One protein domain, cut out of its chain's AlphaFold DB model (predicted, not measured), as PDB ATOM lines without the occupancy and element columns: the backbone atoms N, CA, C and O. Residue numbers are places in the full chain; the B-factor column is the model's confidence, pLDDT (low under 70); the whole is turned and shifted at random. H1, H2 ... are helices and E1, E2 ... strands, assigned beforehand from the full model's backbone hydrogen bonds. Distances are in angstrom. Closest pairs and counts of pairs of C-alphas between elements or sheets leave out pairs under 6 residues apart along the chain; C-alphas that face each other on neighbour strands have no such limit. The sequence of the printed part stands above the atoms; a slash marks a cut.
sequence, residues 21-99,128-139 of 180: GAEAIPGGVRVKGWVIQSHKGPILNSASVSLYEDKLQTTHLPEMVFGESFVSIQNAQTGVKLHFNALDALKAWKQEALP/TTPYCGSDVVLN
ATOM      1  N   GLY A  21       5.880  14.014 107.787       93.81
ATOM      2  CA  GLY A  21       4.967  15.087 107.378       93.81
ATOM      3  C   GLY A  21       5.365  16.440 107.978       93.81
ATOM      4  O   GLY A  21       4.499  17.228 108.362       93.81
ATOM      5  N   ALA A  22       6.672  16.657 108.119       95.62
ATOM      6  CA  ALA A  22       7.278  17.845 108.685       95.62
ATOM      7  C   ALA A  22       7.925  18.729 107.607       95.62
ATOM      8  O   ALA A  22       8.356  18.259 106.552       95.62
ATOM      9  N   GLU A  23       8.014  20.019 107.897       95.38
ATOM     10  CA  GLU A  23       8.596  21.059 107.057       95.38
ATOM     11  C   GLU A  23       9.550  21.896 107.917       95.38
ATOM     12  O   GLU A  23       9.157  22.399 108.971       95.38
ATOM     13  N   ALA A  24      10.799  22.054 107.479       94.50
ATOM     14  CA  ALA A  24      11.740  22.953 108.136       94.50
ATOM     15  C   ALA A  24      11.351  24.413 107.867       94.50
ATOM     16  O   ALA A  24      11.076  24.790 106.728       94.50
ATOM     17  N   ILE A  25      11.364  25.238 108.910       94.94
ATOM     18  CA  ILE A  25      11.093  26.677 108.838       94.94
ATOM     19  C   ILE A  25      12.260  27.449 109.476       94.94
ATOM     20  O   ILE A  25      13.060  26.855 110.203       94.94
ATOM     21  N   PRO A  26      12.401  28.764 109.234       93.88
ATOM     22  CA  PRO A  26      13.440  29.555 109.887       93.88
ATOM     23  C   PRO A  26      13.349  29.453 111.415       93.88
ATOM     24  O   PRO A  26      12.342  29.841 112.006       93.88
ATOM     25  N   GLY A  27      14.398  28.910 112.038       93.06
ATOM     26  CA  GLY A  27      14.457  28.700 113.486       93.06
ATOM     27  C   GLY A  27      13.478  27.649 114.011       93.06
ATOM     28  O   GLY A  27      13.082  27.739 115.164       93.06
ATOM     29  N   GLY A  28      13.018  26.687 113.201       95.88
ATOM     30  CA  GLY A  28      11.987  25.766 113.670       95.88
ATOM     31  C   GLY A  28      11.596  24.629 112.735       95.88
ATOM     32  O   GLY A  28      12.185  24.401 111.677       95.88
ATOM     33  N   VAL A  29      10.513  23.954 113.113       97.06
ATOM     34  CA  VAL A  29       9.846  22.923 112.315       97.06
ATOM     35  C   VAL A  29       8.331  23.058 112.416       97.06
ATOM     36  O   VAL A  29       7.773  23.366 113.471       97.06
ATOM     37  N   ARG A  30       7.644  22.786 111.310       96.88
ATOM     38  CA  ARG A  30       6.201  22.569 111.276       96.88
ATOM     39  C   ARG A  30       5.926  21.087 111.091       96.88
ATOM     40  O   ARG A  30       6.429  20.495 110.149       96.88
ATOM     41  N   VAL A  31       5.104  20.486 111.942       95.88
ATOM     42  CA  VAL A  31       4.753  19.063 111.860       95.88
ATOM     43  C   VAL A  31       3.334  18.841 112.369       95.88
ATOM     44  O   VAL A  31       2.986  19.262 113.465       95.88
ATOM     45  N   LYS A  32       2.484  18.187 111.566       93.44
ATOM     46  CA  LYS A  32       1.117  17.782 111.966       93.44
ATOM     47  C   LYS A  32       0.288  18.908 112.628       93.44
ATOM     48  O   LYS A  32      -0.369  18.692 113.640       93.44
ATOM     49  N   GLY A  33       0.336  20.120 112.068       93.50
ATOM     50  CA  GLY A  33      -0.389  21.295 112.582       93.50
ATOM     51  C   GLY A  33       0.310  22.050 113.720       93.50
ATOM     52  O   GLY A  33      -0.101  23.166 114.034       93.50
ATOM     53  N   TRP A  34       1.383  21.495 114.285       96.25
ATOM     54  CA  TRP A  34       2.247  22.174 115.243       96.25
ATOM     55  C   TRP A  34       3.354  22.947 114.538       96.25
ATOM     56  O   TRP A  34       3.899  22.500 113.532       96.25
ATOM     57  N   VAL A  35       3.688  24.105 115.088       96.75
ATOM     58  CA  VAL A  35       4.818  24.950 114.728       96.75
ATOM     59  C   VAL A  35       5.663  25.099 115.983       96.75
ATOM     60  O   VAL A  35       5.201  25.641 116.985       96.75
ATOM     61  N   ILE A  36       6.882  24.579 115.926       97.12
ATOM     62  CA  ILE A  36       7.882  24.694 116.983       97.12
ATOM     63  C   ILE A  36       8.952  25.635 116.455       97.12
ATOM     64  O   ILE A  36       9.499  25.387 115.382       97.12
ATOM     65  N   GLN A  37       9.224  26.716 117.176       96.44
ATOM     66  CA  GLN A  37      10.163  27.742 116.740       96.44
ATOM     67  C   GLN A  37      10.953  28.297 117.918       96.44
ATOM     68  O   GLN A  37      10.386  28.563 118.977       96.44
ATOM     69  N   SER A  38      12.236  28.533 117.695       96.94
ATOM     70  CA  SER A  38      13.133  29.258 118.574       96.94
ATOM     71  C   SER A  38      13.685  30.506 117.882       96.94
ATOM     72  O   SER A  38      13.749  30.613 116.653       96.94
ATOM     73  N   HIS A  39      14.084  31.479 118.690       95.94
ATOM     74  CA  HIS A  39      14.790  32.672 118.244       95.94
ATOM     75  C   HIS A  39      15.849  33.028 119.276       95.94
ATOM     76  O   HIS A  39      15.537  33.082 120.463       95.94
ATOM     77  N   LYS A  40      17.075  33.303 118.828       95.38
ATOM     78  CA  LYS A  40      18.182  33.731 119.689       95.38
ATOM     79  C   LYS A  40      18.517  35.184 119.387       95.38
ATOM     80  O   LYS A  40      19.044  35.491 118.321       95.38
ATOM     81  N   GLY A  41      18.178  36.061 120.323       93.06
ATOM     82  CA  GLY A  41      18.558  37.467 120.295       93.06
ATOM     83  C   GLY A  41      19.838  37.730 121.096       93.06
ATOM     84  O   GLY A  41      20.302  36.855 121.829       93.06
ATOM     85  N   PRO A  42      20.422  38.932 120.982       94.12
ATOM     86  CA  PRO A  42      21.519  39.348 121.847       94.12
ATOM     87  C   PRO A  42      21.045  39.569 123.293       94.12
ATOM     88  O   PRO A  42      19.847  39.672 123.578       94.12
ATOM     89  N   ILE A  43      22.008  39.706 124.207       94.88
ATOM     90  CA  ILE A  43      21.752  40.228 125.554       94.88
ATOM     91  C   ILE A  43      21.181  41.648 125.439       94.88
ATOM     92  O   ILE A  43      21.529  42.399 124.520       94.88
ATOM     93  N   LEU A  44      20.305  42.020 126.375       94.00
ATOM     94  CA  LEU A  44      19.729  43.358 126.448       94.00
ATOM     95  C   LEU A  44      20.807  44.450 126.381       94.00
ATOM     96  O   LEU A  44      21.808  44.422 127.096       94.00
ATOM     97  N   ASN A  45      20.558  45.460 125.549       93.19
ATOM     98  CA  ASN A  45      21.312  46.709 125.593       93.19
ATOM     99  C   ASN A  45      20.802  47.607 126.737       93.19
ATOM    100  O   ASN A  45      19.742  47.358 127.311       93.19
ATOM    101  N   SER A  46      21.521  48.690 127.037       90.31
ATOM    102  CA  SER A  46      21.184  49.601 128.141       90.31
ATOM    103  C   SER A  46      19.770  50.189 128.064       90.31
ATOM    104  O   SER A  46      19.100  50.288 129.086       90.31
ATOM    105  N   ALA A  47      19.285  50.538 126.869       90.69
ATOM    106  CA  ALA A  47      17.933  51.071 126.701       90.69
ATOM    107  C   ALA A  47      16.864  50.002 126.986       90.69
ATOM    108  O   ALA A  47      15.853  50.277 127.631       90.69
ATOM    109  N   SER A  48      17.098  48.768 126.536       92.12
ATOM    110  CA  SER A  48      16.203  47.642 126.794       92.12
ATOM    111  C   SER A  48      16.233  47.191 128.255       92.12
ATOM    112  O   SER A  48      15.194  46.779 128.765       92.12
ATOM    113  N   VAL A  49      17.378  47.309 128.940       92.88
ATOM    114  CA  VAL A  49      17.494  47.069 130.388       92.88
ATOM    115  C   VAL A  49      16.565  48.005 131.149       92.88
ATOM    116  O   VAL A  49      15.714  47.516 131.880       92.88
ATOM    117  N   SER A  50      16.619  49.318 130.903       92.44
ATOM    118  CA  SER A  50      15.737  50.273 131.591       92.44
ATOM    119  C   SER A  50      14.250  49.990 131.360       92.44
ATOM    120  O   SER A  50      13.429  50.178 132.252       92.44
ATOM    121  N   LEU A  51      13.886  49.491 130.178       93.50
ATOM    122  CA  LEU A  51      12.517  49.066 129.889       93.50
ATOM    123  C   LEU A  51      12.125  47.790 130.649       93.50
ATOM    124  O   LEU A  51      10.972  47.648 131.048       93.50
ATOM    125  N   TYR A  52      13.055  46.856 130.848       94.50
ATOM    126  CA  TYR A  52      12.833  45.693 131.707       94.50
ATOM    127  C   TYR A  52      12.696  46.110 133.169       94.50
ATOM    128  O   TYR A  52      11.769  45.650 133.830       94.50
ATOM    129  N   GLU A  53      13.558  47.003 133.649       93.50
ATOM    130  CA  GLU A  53      13.507  47.532 135.013       93.50
ATOM    131  C   GLU A  53      12.180  48.240 135.295       93.50
ATOM    132  O   GLU A  53      11.570  48.009 136.335       93.50
ATOM    133  N   ASP A  54      11.687  49.036 134.341       93.25
ATOM    134  CA  ASP A  54      10.380  49.687 134.430       93.25
ATOM    135  C   ASP A  54       9.236  48.662 134.419       93.25
ATOM    136  O   ASP A  54       8.392  48.653 135.313       93.25
ATOM    137  N   LYS A  55       9.229  47.710 133.478       92.69
ATOM    138  CA  LYS A  55       8.176  46.679 133.418       92.69
ATOM    139  C   LYS A  55       8.137  45.791 134.656       92.69
ATOM    140  O   LYS A  55       7.064  45.382 135.092       92.69
ATOM    141  N   LEU A  56       9.307  45.448 135.181       91.19
ATOM    142  CA  LEU A  56       9.458  44.584 136.341       91.19
ATOM    143  C   LEU A  56       9.460  45.381 137.642       91.19
ATOM    144  O   LEU A  56       9.407  44.765 138.696       91.19
ATOM    145  N   GLN A  57       9.491  46.716 137.607       90.88
ATOM    146  CA  GLN A  57       9.594  47.599 138.774       90.88
ATOM    147  C   GLN A  57      10.724  47.153 139.729       90.88
ATOM    148  O   GLN A  57      10.496  46.964 140.925       90.88
ATOM    149  N   THR A  58      11.905  46.860 139.180       86.81
ATOM    150  CA  THR A  58      13.112  46.427 139.909       86.81
ATOM    151  C   THR A  58      14.358  46.827 139.132       86.81
ATOM    152  O   THR A  58      14.348  46.782 137.909       86.81
ATOM    153  N   THR A  59      15.437  47.175 139.825       85.88
ATOM    154  CA  THR A  59      16.765  47.411 139.227       85.88
ATOM    155  C   THR A  59      17.648  46.160 139.261       85.88
ATOM    156  O   THR A  59      18.792  46.174 138.810       85.88
ATOM    157  N   HIS A  60      17.138  45.061 139.823       85.94
ATOM    158  CA  HIS A  60      17.870  43.809 139.976       85.94
ATOM    159  C   HIS A  60      17.493  42.843 138.858       85.94
ATOM    160  O   HIS A  60      16.421  42.239 138.876       85.94
ATOM    161  N   LEU A  61      18.397  42.704 137.889       90.00
ATOM    162  CA  LEU A  61      18.286  41.776 136.768       90.00
ATOM    163  C   LEU A  61      19.526  40.872 136.705       90.00
ATOM    164  O   LEU A  61      20.595  41.267 137.185       90.00
ATOM    165  N   PRO A  62      19.415  39.675 136.100       91.00
ATOM    166  CA  PRO A  62      20.583  38.878 135.742       91.00
ATOM    167  C   PRO A  62      21.563  39.674 134.868       91.00
ATOM    168  O   PRO A  62      21.152  40.538 134.098       91.00
ATOM    169  N   GLU A  63      22.855  39.346 134.931       88.12
ATOM    170  CA  GLU A  63      23.882  40.006 134.105       88.12
ATOM    171  C   GLU A  63      23.614  39.829 132.602       88.12
ATOM    172  O   GLU A  63      23.776  40.756 131.810       88.12
ATOM    173  N   MET A  64      23.169  38.634 132.212       91.94
ATOM    174  CA  MET A  64      22.878  38.281 130.828       91.94
ATOM    175  C   MET A  64      21.389  37.980 130.688       91.94
ATOM    176  O   MET A  64      20.940  36.861 130.928       91.94
ATOM    177  N   VAL A  65      20.606  38.992 130.311       93.50
ATOM    178  CA  VAL A  65      19.185  38.818 129.980       93.50
ATOM    179  C   VAL A  65      19.026  38.748 128.468       93.50
ATOM    180  O   VAL A  65      19.287  39.718 127.762       93.50
ATOM    181  N   PHE A  66      18.548  37.615 127.965       95.12
ATOM    182  CA  PHE A  66      18.244  37.418 126.548       95.12
ATOM    183  C   PHE A  66      16.788  37.780 126.255       95.12
ATOM    184  O   PHE A  66      15.925  36.919 126.097       95.12
ATOM    185  N   GLY A  67      16.495  39.078 126.237       92.00
ATOM    186  CA  GLY A  67      15.111  39.550 126.253       92.00
ATOM    187  C   GLY A  67      14.311  39.349 124.964       92.00
ATOM    188  O   GLY A  67      13.084  39.397 125.007       92.00
ATOM    189  N   GLU A  68      14.980  39.134 123.831       92.62
ATOM    190  CA  GLU A  68      14.336  38.814 122.546       92.62
ATOM    191  C   GLU A  68      14.382  37.316 122.225       92.62
ATOM    192  O   GLU A  68      13.820  36.874 121.223       92.62
ATOM    193  N   SER A  69      15.059  36.526 123.059       95.38
ATOM    194  CA  SER A  69      15.141  35.085 122.879       95.38
ATOM    195  C   SER A  69      13.859  34.410 123.349       95.38
ATOM    196  O   SER A  69      13.337  34.723 124.422       95.38
ATOM    197  N   PHE A  70      13.360  33.461 122.560       95.69
ATOM    198  CA  PHE A  70      12.174  32.691 122.925       95.69
ATOM    199  C   PHE A  70      12.163  31.287 122.325       95.69
ATOM    200  O   PHE A  70      12.775  31.033 121.289       95.69
ATOM    201  N   VAL A  71      11.383  30.404 122.949       96.81
ATOM    202  CA  VAL A  71      10.911  29.144 122.354       96.81
ATOM    203  C   VAL A  71       9.393  29.179 122.326       96.81
ATOM    204  O   VAL A  71       8.753  29.599 123.287       96.81
ATOM    205  N   SER A  72       8.801  28.753 121.220       95.56
ATOM    206  CA  SER A  72       7.357  28.726 121.036       95.56
ATOM    207  C   SER A  72       6.907  27.400 120.446       95.56
ATOM    208  O   SER A  72       7.544  26.862 119.543       95.56
ATOM    209  N   ILE A  73       5.799  26.887 120.970       95.69
ATOM    210  CA  ILE A  73       5.124  25.686 120.490       95.69
ATOM    211  C   ILE A  73       3.677  26.087 120.260       95.69
ATOM    212  O   ILE A  73       2.960  26.391 121.208       95.69
ATOM    213  N   GLN A  74       3.251  26.129 119.005       95.06
ATOM    214  CA  GLN A  74       1.920  26.584 118.633       95.06
ATOM    215  C   GLN A  74       1.220  25.552 117.765       95.06
ATOM    216  O   GLN A  74       1.770  25.092 116.770       95.06
ATOM    217  N   ASN A  75      -0.029  25.238 118.082       94.12
ATOM    218  CA  ASN A  75      -0.897  24.504 117.186       94.12
ATOM    219  C   ASN A  75      -1.704  25.493 116.337       94.12
ATOM    220  O   ASN A  75      -2.550  26.232 116.838       94.12
ATOM    221  N   ALA A  76      -1.451  25.502 115.031       87.50
ATOM    222  CA  ALA A  76      -2.073  26.449 114.112       87.50
ATOM    223  C   ALA A  76      -3.571  26.189 113.880       87.50
ATOM    224  O   ALA A  76      -4.248  27.057 113.346       87.50
ATOM    225  N   GLN A  77      -4.097  25.016 114.245       87.50
ATOM    226  CA  GLN A  77      -5.512  24.673 114.052       87.50
ATOM    227  C   GLN A  77      -6.358  25.034 115.273       87.50
ATOM    228  O   GLN A  77      -7.472  25.513 115.125       87.50
ATOM    229  N   THR A  78      -5.826  24.811 116.474       87.19
ATOM    230  CA  THR A  78      -6.534  25.078 117.738       87.19
ATOM    231  C   THR A  78      -6.203  26.445 118.331       87.19
ATOM    232  O   THR A  78      -6.893  26.896 119.235       87.19
ATOM    233  N   GLY A  79      -5.137  27.099 117.859       86.31
ATOM    234  CA  GLY A  79      -4.671  28.376 118.404       86.31
ATOM    235  C   GLY A  79      -3.896  28.252 119.718       86.31
ATOM    236  O   GLY A  79      -3.363  29.259 120.186       86.31
ATOM    237  N   VAL A  80      -3.785  27.045 120.287       90.25
ATOM    238  CA  VAL A  80      -3.001  26.769 121.498       90.25
ATOM    239  C   VAL A  80      -1.543  27.137 121.269       90.25
ATOM    240  O   VAL A  80      -0.930  26.680 120.301       90.25
ATOM    241  N   LYS A  81      -0.975  27.928 122.175       92.06
ATOM    242  CA  LYS A  81       0.419  28.352 122.141       92.06
ATOM    243  C   LYS A  81       1.032  28.284 123.534       92.06
ATOM    244  O   LYS A  81       0.499  28.852 124.478       92.06
ATOM    245  N   LEU A  82       2.193  27.649 123.619       93.62
ATOM    246  CA  LEU A  82       3.121  27.761 124.735       93.62
ATOM    247  C   LEU A  82       4.302  28.620 124.290       93.62
ATOM    248  O   LEU A  82       4.834  28.437 123.190       93.62
ATOM    249  N   HIS A  83       4.692  29.578 125.118       94.31
ATOM    250  CA  HIS A  83       5.749  30.532 124.818       94.31
ATOM    251  C   HIS A  83       6.668  30.699 126.021       94.31
ATOM    252  O   HIS A  83       6.205  31.026 127.106       94.31
ATOM    253  N   PHE A  84       7.967  30.521 125.824       95.69
ATOM    254  CA  PHE A  84       8.985  30.623 126.863       95.69
ATOM    255  C   PHE A  84       9.856  31.837 126.578       95.69
ATOM    256  O   PHE A  84      10.449  31.923 125.503       95.69
ATOM    257  N   ASN A  85       9.919  32.783 127.518       95.31
ATOM    258  CA  ASN A  85      10.712  34.005 127.379       95.31
ATOM    259  C   ASN A  85      11.212  34.530 128.733       95.31
ATOM    260  O   ASN A  85      10.604  34.277 129.773       95.31
ATOM    261  N   ALA A  86      12.303  35.298 128.702       95.25
ATOM    262  CA  ALA A  86      12.951  35.809 129.909       95.25
ATOM    263  C   ALA A  86      12.082  36.807 130.691       95.25
ATOM    264  O   ALA A  86      12.107  36.813 131.920       95.25
ATOM    265  N   LEU A  87      11.305  37.650 130.005       94.31
ATOM    266  CA  LEU A  87      10.507  38.682 130.668       94.31
ATOM    267  C   LEU A  87       9.433  38.070 131.569       94.31
ATOM    268  O   LEU A  87       9.292  38.483 132.717       94.31
ATOM    269  N   ASP A  88       8.681  37.096 131.065       94.44
ATOM    270  CA  ASP A  88       7.631  36.445 131.849       94.44
ATOM    271  C   ASP A  88       8.216  35.584 132.976       94.44
ATOM    272  O   ASP A  88       7.681  35.592 134.087       94.44
ATOM    273  N   ALA A  89       9.375  34.959 132.746       94.19
ATOM    274  CA  ALA A  89      10.120  34.270 133.795       94.19
ATOM    275  C   ALA A  89      10.522  35.211 134.945       94.19
ATOM    276  O   ALA A  89      10.354  34.870 136.118       94.19
ATOM    277  N   LEU A  90      11.000  36.418 134.621       93.25
ATOM    278  CA  LEU A  90      11.369  37.436 135.609       93.25
ATOM    279  C   LEU A  90      10.149  38.039 136.322       93.25
ATOM    280  O   LEU A  90      10.235  38.375 137.502       93.25
ATOM    281  N   LYS A  91       8.996  38.143 135.650       92.00
ATOM    282  CA  LYS A  91       7.738  38.530 136.312       92.00
ATOM    283  C   LYS A  91       7.323  37.494 137.355       92.00
ATOM    284  O   LYS A  91       6.968  37.880 138.465       92.00
ATOM    285  N   ALA A  92       7.378  36.207 137.007       90.19
ATOM    286  CA  ALA A  92       7.014  35.122 137.915       90.19
ATOM    287  C   ALA A  92       7.973  35.033 139.114       90.19
ATOM    288  O   ALA A  92       7.511  34.940 140.246       90.19
ATOM    289  N   TRP A  93       9.285  35.184 138.887       89.81
ATOM    290  CA  TRP A  93      10.290  35.315 139.955       89.81
ATOM    291  C   TRP A  93       9.922  36.422 140.947       89.81
ATOM    292  O   TRP A  93       9.853  36.204 142.156       89.81
ATOM    293  N   LYS A  94       9.608  37.613 140.429       85.38
ATOM    294  CA  LYS A  94       9.250  38.745 141.278       85.38
ATOM    295  C   LYS A  94       7.980  38.488 142.100       85.38
ATOM    296  O   LYS A  94       7.881  38.968 143.227       85.38
ATOM    297  N   GLN A  95       7.006  37.771 141.540       83.50
ATOM    298  CA  GLN A  95       5.765  37.426 142.237       83.50
ATOM    299  C   GLN A  95       5.964  36.349 143.307       83.50
ATOM    300  O   GLN A  95       5.277  36.391 144.325       83.50
ATOM    301  N   GLU A  96       6.890  35.409 143.094       74.88
ATOM    302  CA  GLU A  96       7.203  34.359 144.069       74.88
ATOM    303  C   GLU A  96       7.796  34.947 145.359       74.88
ATOM    304  O   GLU A  96       7.542  34.424 146.444       74.88
ATOM    305  N   ALA A  97       8.525  36.069 145.246       65.62
ATOM    306  CA  ALA A  97       9.081  36.836 146.365       65.62
ATOM    307  C   ALA A  97       9.791  35.943 147.402       65.62
ATOM    308  O   ALA A  97       9.614  36.103 148.617       65.62
ATOM    309  N   LEU A  98      10.572  34.971 146.913       64.50
ATOM    310  CA  LEU A  98      11.273  34.014 147.758       64.50
ATOM    311  C   LEU A  98      12.178  34.744 148.762       64.50
ATOM    312  O   LEU A  98      12.811  35.750 148.427       64.50
ATOM    313  N   PRO A  99      12.263  34.257 150.015       57.69
ATOM    314  CA  PRO A  99      13.122  34.877 151.006       57.69
ATOM    315  C   PRO A  99      14.586  34.820 150.535       57.69
ATOM    316  O   PRO A  99      15.013  33.783 150.018       57.69
ATOM    317  N   THR A 128      15.368  32.512 141.073       87.69
ATOM    318  CA  THR A 128      14.598  31.270 141.098       87.69
ATOM    319  C   THR A 128      13.167  31.602 140.729       87.69
ATOM    320  O   THR A 128      12.550  32.451 141.353       87.69
ATOM    321  N   THR A 129      12.660  30.974 139.679       89.75
ATOM    322  CA  THR A 129      11.355  31.309 139.121       89.75
ATOM    323  C   THR A 129      10.480  30.064 139.078       89.75
ATOM    324  O   THR A 129      10.978  29.001 138.693       89.75
ATOM    325  N   PRO A 130       9.178  30.171 139.391       89.25
ATOM    326  CA  PRO A 130       8.239  29.069 139.244       89.25
ATOM    327  C   PRO A 130       7.688  29.014 137.809       89.25
ATOM    328  O   PRO A 130       6.687  28.358 137.543       89.25
ATOM    329  N   TYR A 131       8.284  29.774 136.885       92.62
ATOM    330  CA  TYR A 131       7.810  29.926 135.520       92.62
ATOM    331  C   TYR A 131       7.871  28.615 134.734       92.62
ATOM    332  O   TYR A 131       8.945  28.083 134.460       92.62
ATOM    333  N   CYS A 132       6.699  28.157 134.295       90.31
ATOM    334  CA  CYS A 132       6.518  26.934 133.512       90.31
ATOM    335  C   CYS A 132       6.170  27.210 132.035       90.31
ATOM    336  O   CYS A 132       5.722  26.308 131.329       90.31
ATOM    337  N   GLY A 133       6.382  28.443 131.561       91.06
ATOM    338  CA  GLY A 133       5.941  28.907 130.244       91.06
ATOM    339  C   GLY A 133       4.694  29.789 130.322       91.06
ATOM    340  O   GLY A 133       3.948  29.759 131.296       91.06
ATOM    341  N   SER A 134       4.495  30.600 129.289       90.75
ATOM    342  CA  SER A 134       3.305  31.432 129.108       90.75
ATOM    343  C   SER A 134       2.357  30.724 128.140       90.75
ATOM    344  O   SER A 134       2.734  30.478 126.989       90.75
ATOM    345  N   ASP A 135       1.146  30.393 128.581       83.12
ATOM    346  CA  ASP A 135       0.106  29.820 127.733       83.12
ATOM    347  C   ASP A 135      -0.823  30.889 127.151       83.12
ATOM    348  O   ASP A 135      -1.162  31.876 127.798       83.12
ATOM    349  N   VAL A 136      -1.215  30.703 125.892       74.56
ATOM    350  CA  VAL A 136      -2.180  31.560 125.196       74.56
ATOM    351  C   VAL A 136      -3.011  30.693 124.254       74.56
ATOM    352  O   VAL A 136      -2.444  29.932 123.468       74.56
ATOM    353  N   VAL A 137      -4.339  30.830 124.263       71.38
ATOM    354  CA  VAL A 137      -5.189  30.344 123.163       71.38
ATOM    355  C   VAL A 137      -5.574  31.532 122.291       71.38
ATOM    356  O   VAL A 137      -6.287  32.438 122.721       71.38
ATOM    357  N   LEU A 138      -5.080  31.541 121.053       64.06
ATOM    358  CA  LEU A 138      -5.439  32.556 120.067       64.06
ATOM    359  C   LEU A 138      -6.761  32.167 119.395       64.06
ATOM    360  O   LEU A 138      -6.794  31.251 118.571       64.06
ATOM    361  N   ASN A 139      -7.841  32.875 119.725       57.84
ATOM    362  CA  ASN A 139      -9.132  32.715 119.059       57.84
ATOM    363  C   ASN A 139      -9.028  33.183 117.598       57.84
ATOM    364  O   ASN A 139      -8.804  34.362 117.328       57.84
TER     365      ASN A 139
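Overview. This is residues 21 to 99 and 128 to 139 of the 180 residues of an uncharacterized protein of Triticum turgidum subsp. durum (UniProt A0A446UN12). A twisted wall of six antiparallel strands, E1 to E6, makes one part of this domain, and two helices, H1 and H2, sit together beyond one end of its longer strands, with neither sheet face covered by a named helix. H2 follows straight on from E5, while H1 is reached from E3 and left toward E4 through a longer stretch of chain. The printed part has 91 residues with two named helices and six named strands, in the order E1, E2, E3, H1, E4, E5, H2, E6; the class is mixed, helices and strands, and the sheet's order is E1, E2, E3, E4, E5, E6. The whole is loose, with a radius of gyration of the C-alphas of 15.3 A, and elongated, with spans of 46 by 25 by 22 A.

Along the chain. Strand E1 is residues 22 to 25 and begins at C-alpha 22, at (7.278, 17.845, 108.685). E2 is residues 28 to 31, and E3 is residues 34 to 39, 16.6 A from first to last C-alpha. Helix H1 is residues 46 to 56, 15.2 A long, with C-alpha 46 at (21.184, 49.601, 128.141). Residues 57 to 69 hold no named element. E4, residues 70 to 75, is 16.5 A long and E5, residues 80 to 85, is 16.6 A long. Helix H2, residues 86 to 96, is 15.4 A long. After the cut comes E6, residues 134 to 137, which ends at C-alpha 137, at (-5.189, 30.344, 123.163).

Arrangement. E1, E2 and E3 form a meander, each strand the antiparallel neighbour of the one before. E1 and E2 are a hairpin, at 155 degrees between their directions, with N 23 and O 30 at 2.8 A, within hydrogen-bond range. E2 and E3 are a hairpin too, at 178 degrees, with N 29 and O 36 at 2.9 A. E3 and E4 are antiparallel at 169 degrees; N 35 and O 74 are 2.7 A apart and N 70 and O 39 are 3.0 A apart. E4 and E5 form a hairpin at 176 degrees, with N 73 and O 82 at 2.9 A. E5 and E6 are antiparallel at 156 degrees, with N 81 and O 136 at 2.8 A. The edge strands are E1 and E6, and between them the strands' lines turn by 64 degrees. H2 is not on the sheet, but only just, with 4 pairs of C-alphas within 10 A; its closest C-alpha to E6 is that of Asp 88, 7.2 A from that of Ser 134. H1 is not on the sheet, and it is apart from E5 and E6, for instance. H1 and H2 touch, their closest C-alphas being those of Leu 56 and Lys 91, 6.3 A apart. They run the same way at a steep tilt of 37 degrees, only just past shallow. In H1 and H2 every O i to N i+4 pair is within hydrogen-bond range.

Size, cuts and confidence. The two C-alphas farthest apart are those of Gly 21 and Pro 99, 48.6 A. Residues 100 to 127 are not printed, and C-alphas 99 and 128 are 10.6 A apart across this cut, which falls in the link from H2 to E6. Of the links that are printed whole, H1 to E4 is long, with 13 residues, and E3 to H1 is short, with 6. The mean pLDDT of the printed part is 90.3; the model's confidence is low, under 70, at residues 97 to 99 and 138 to 139.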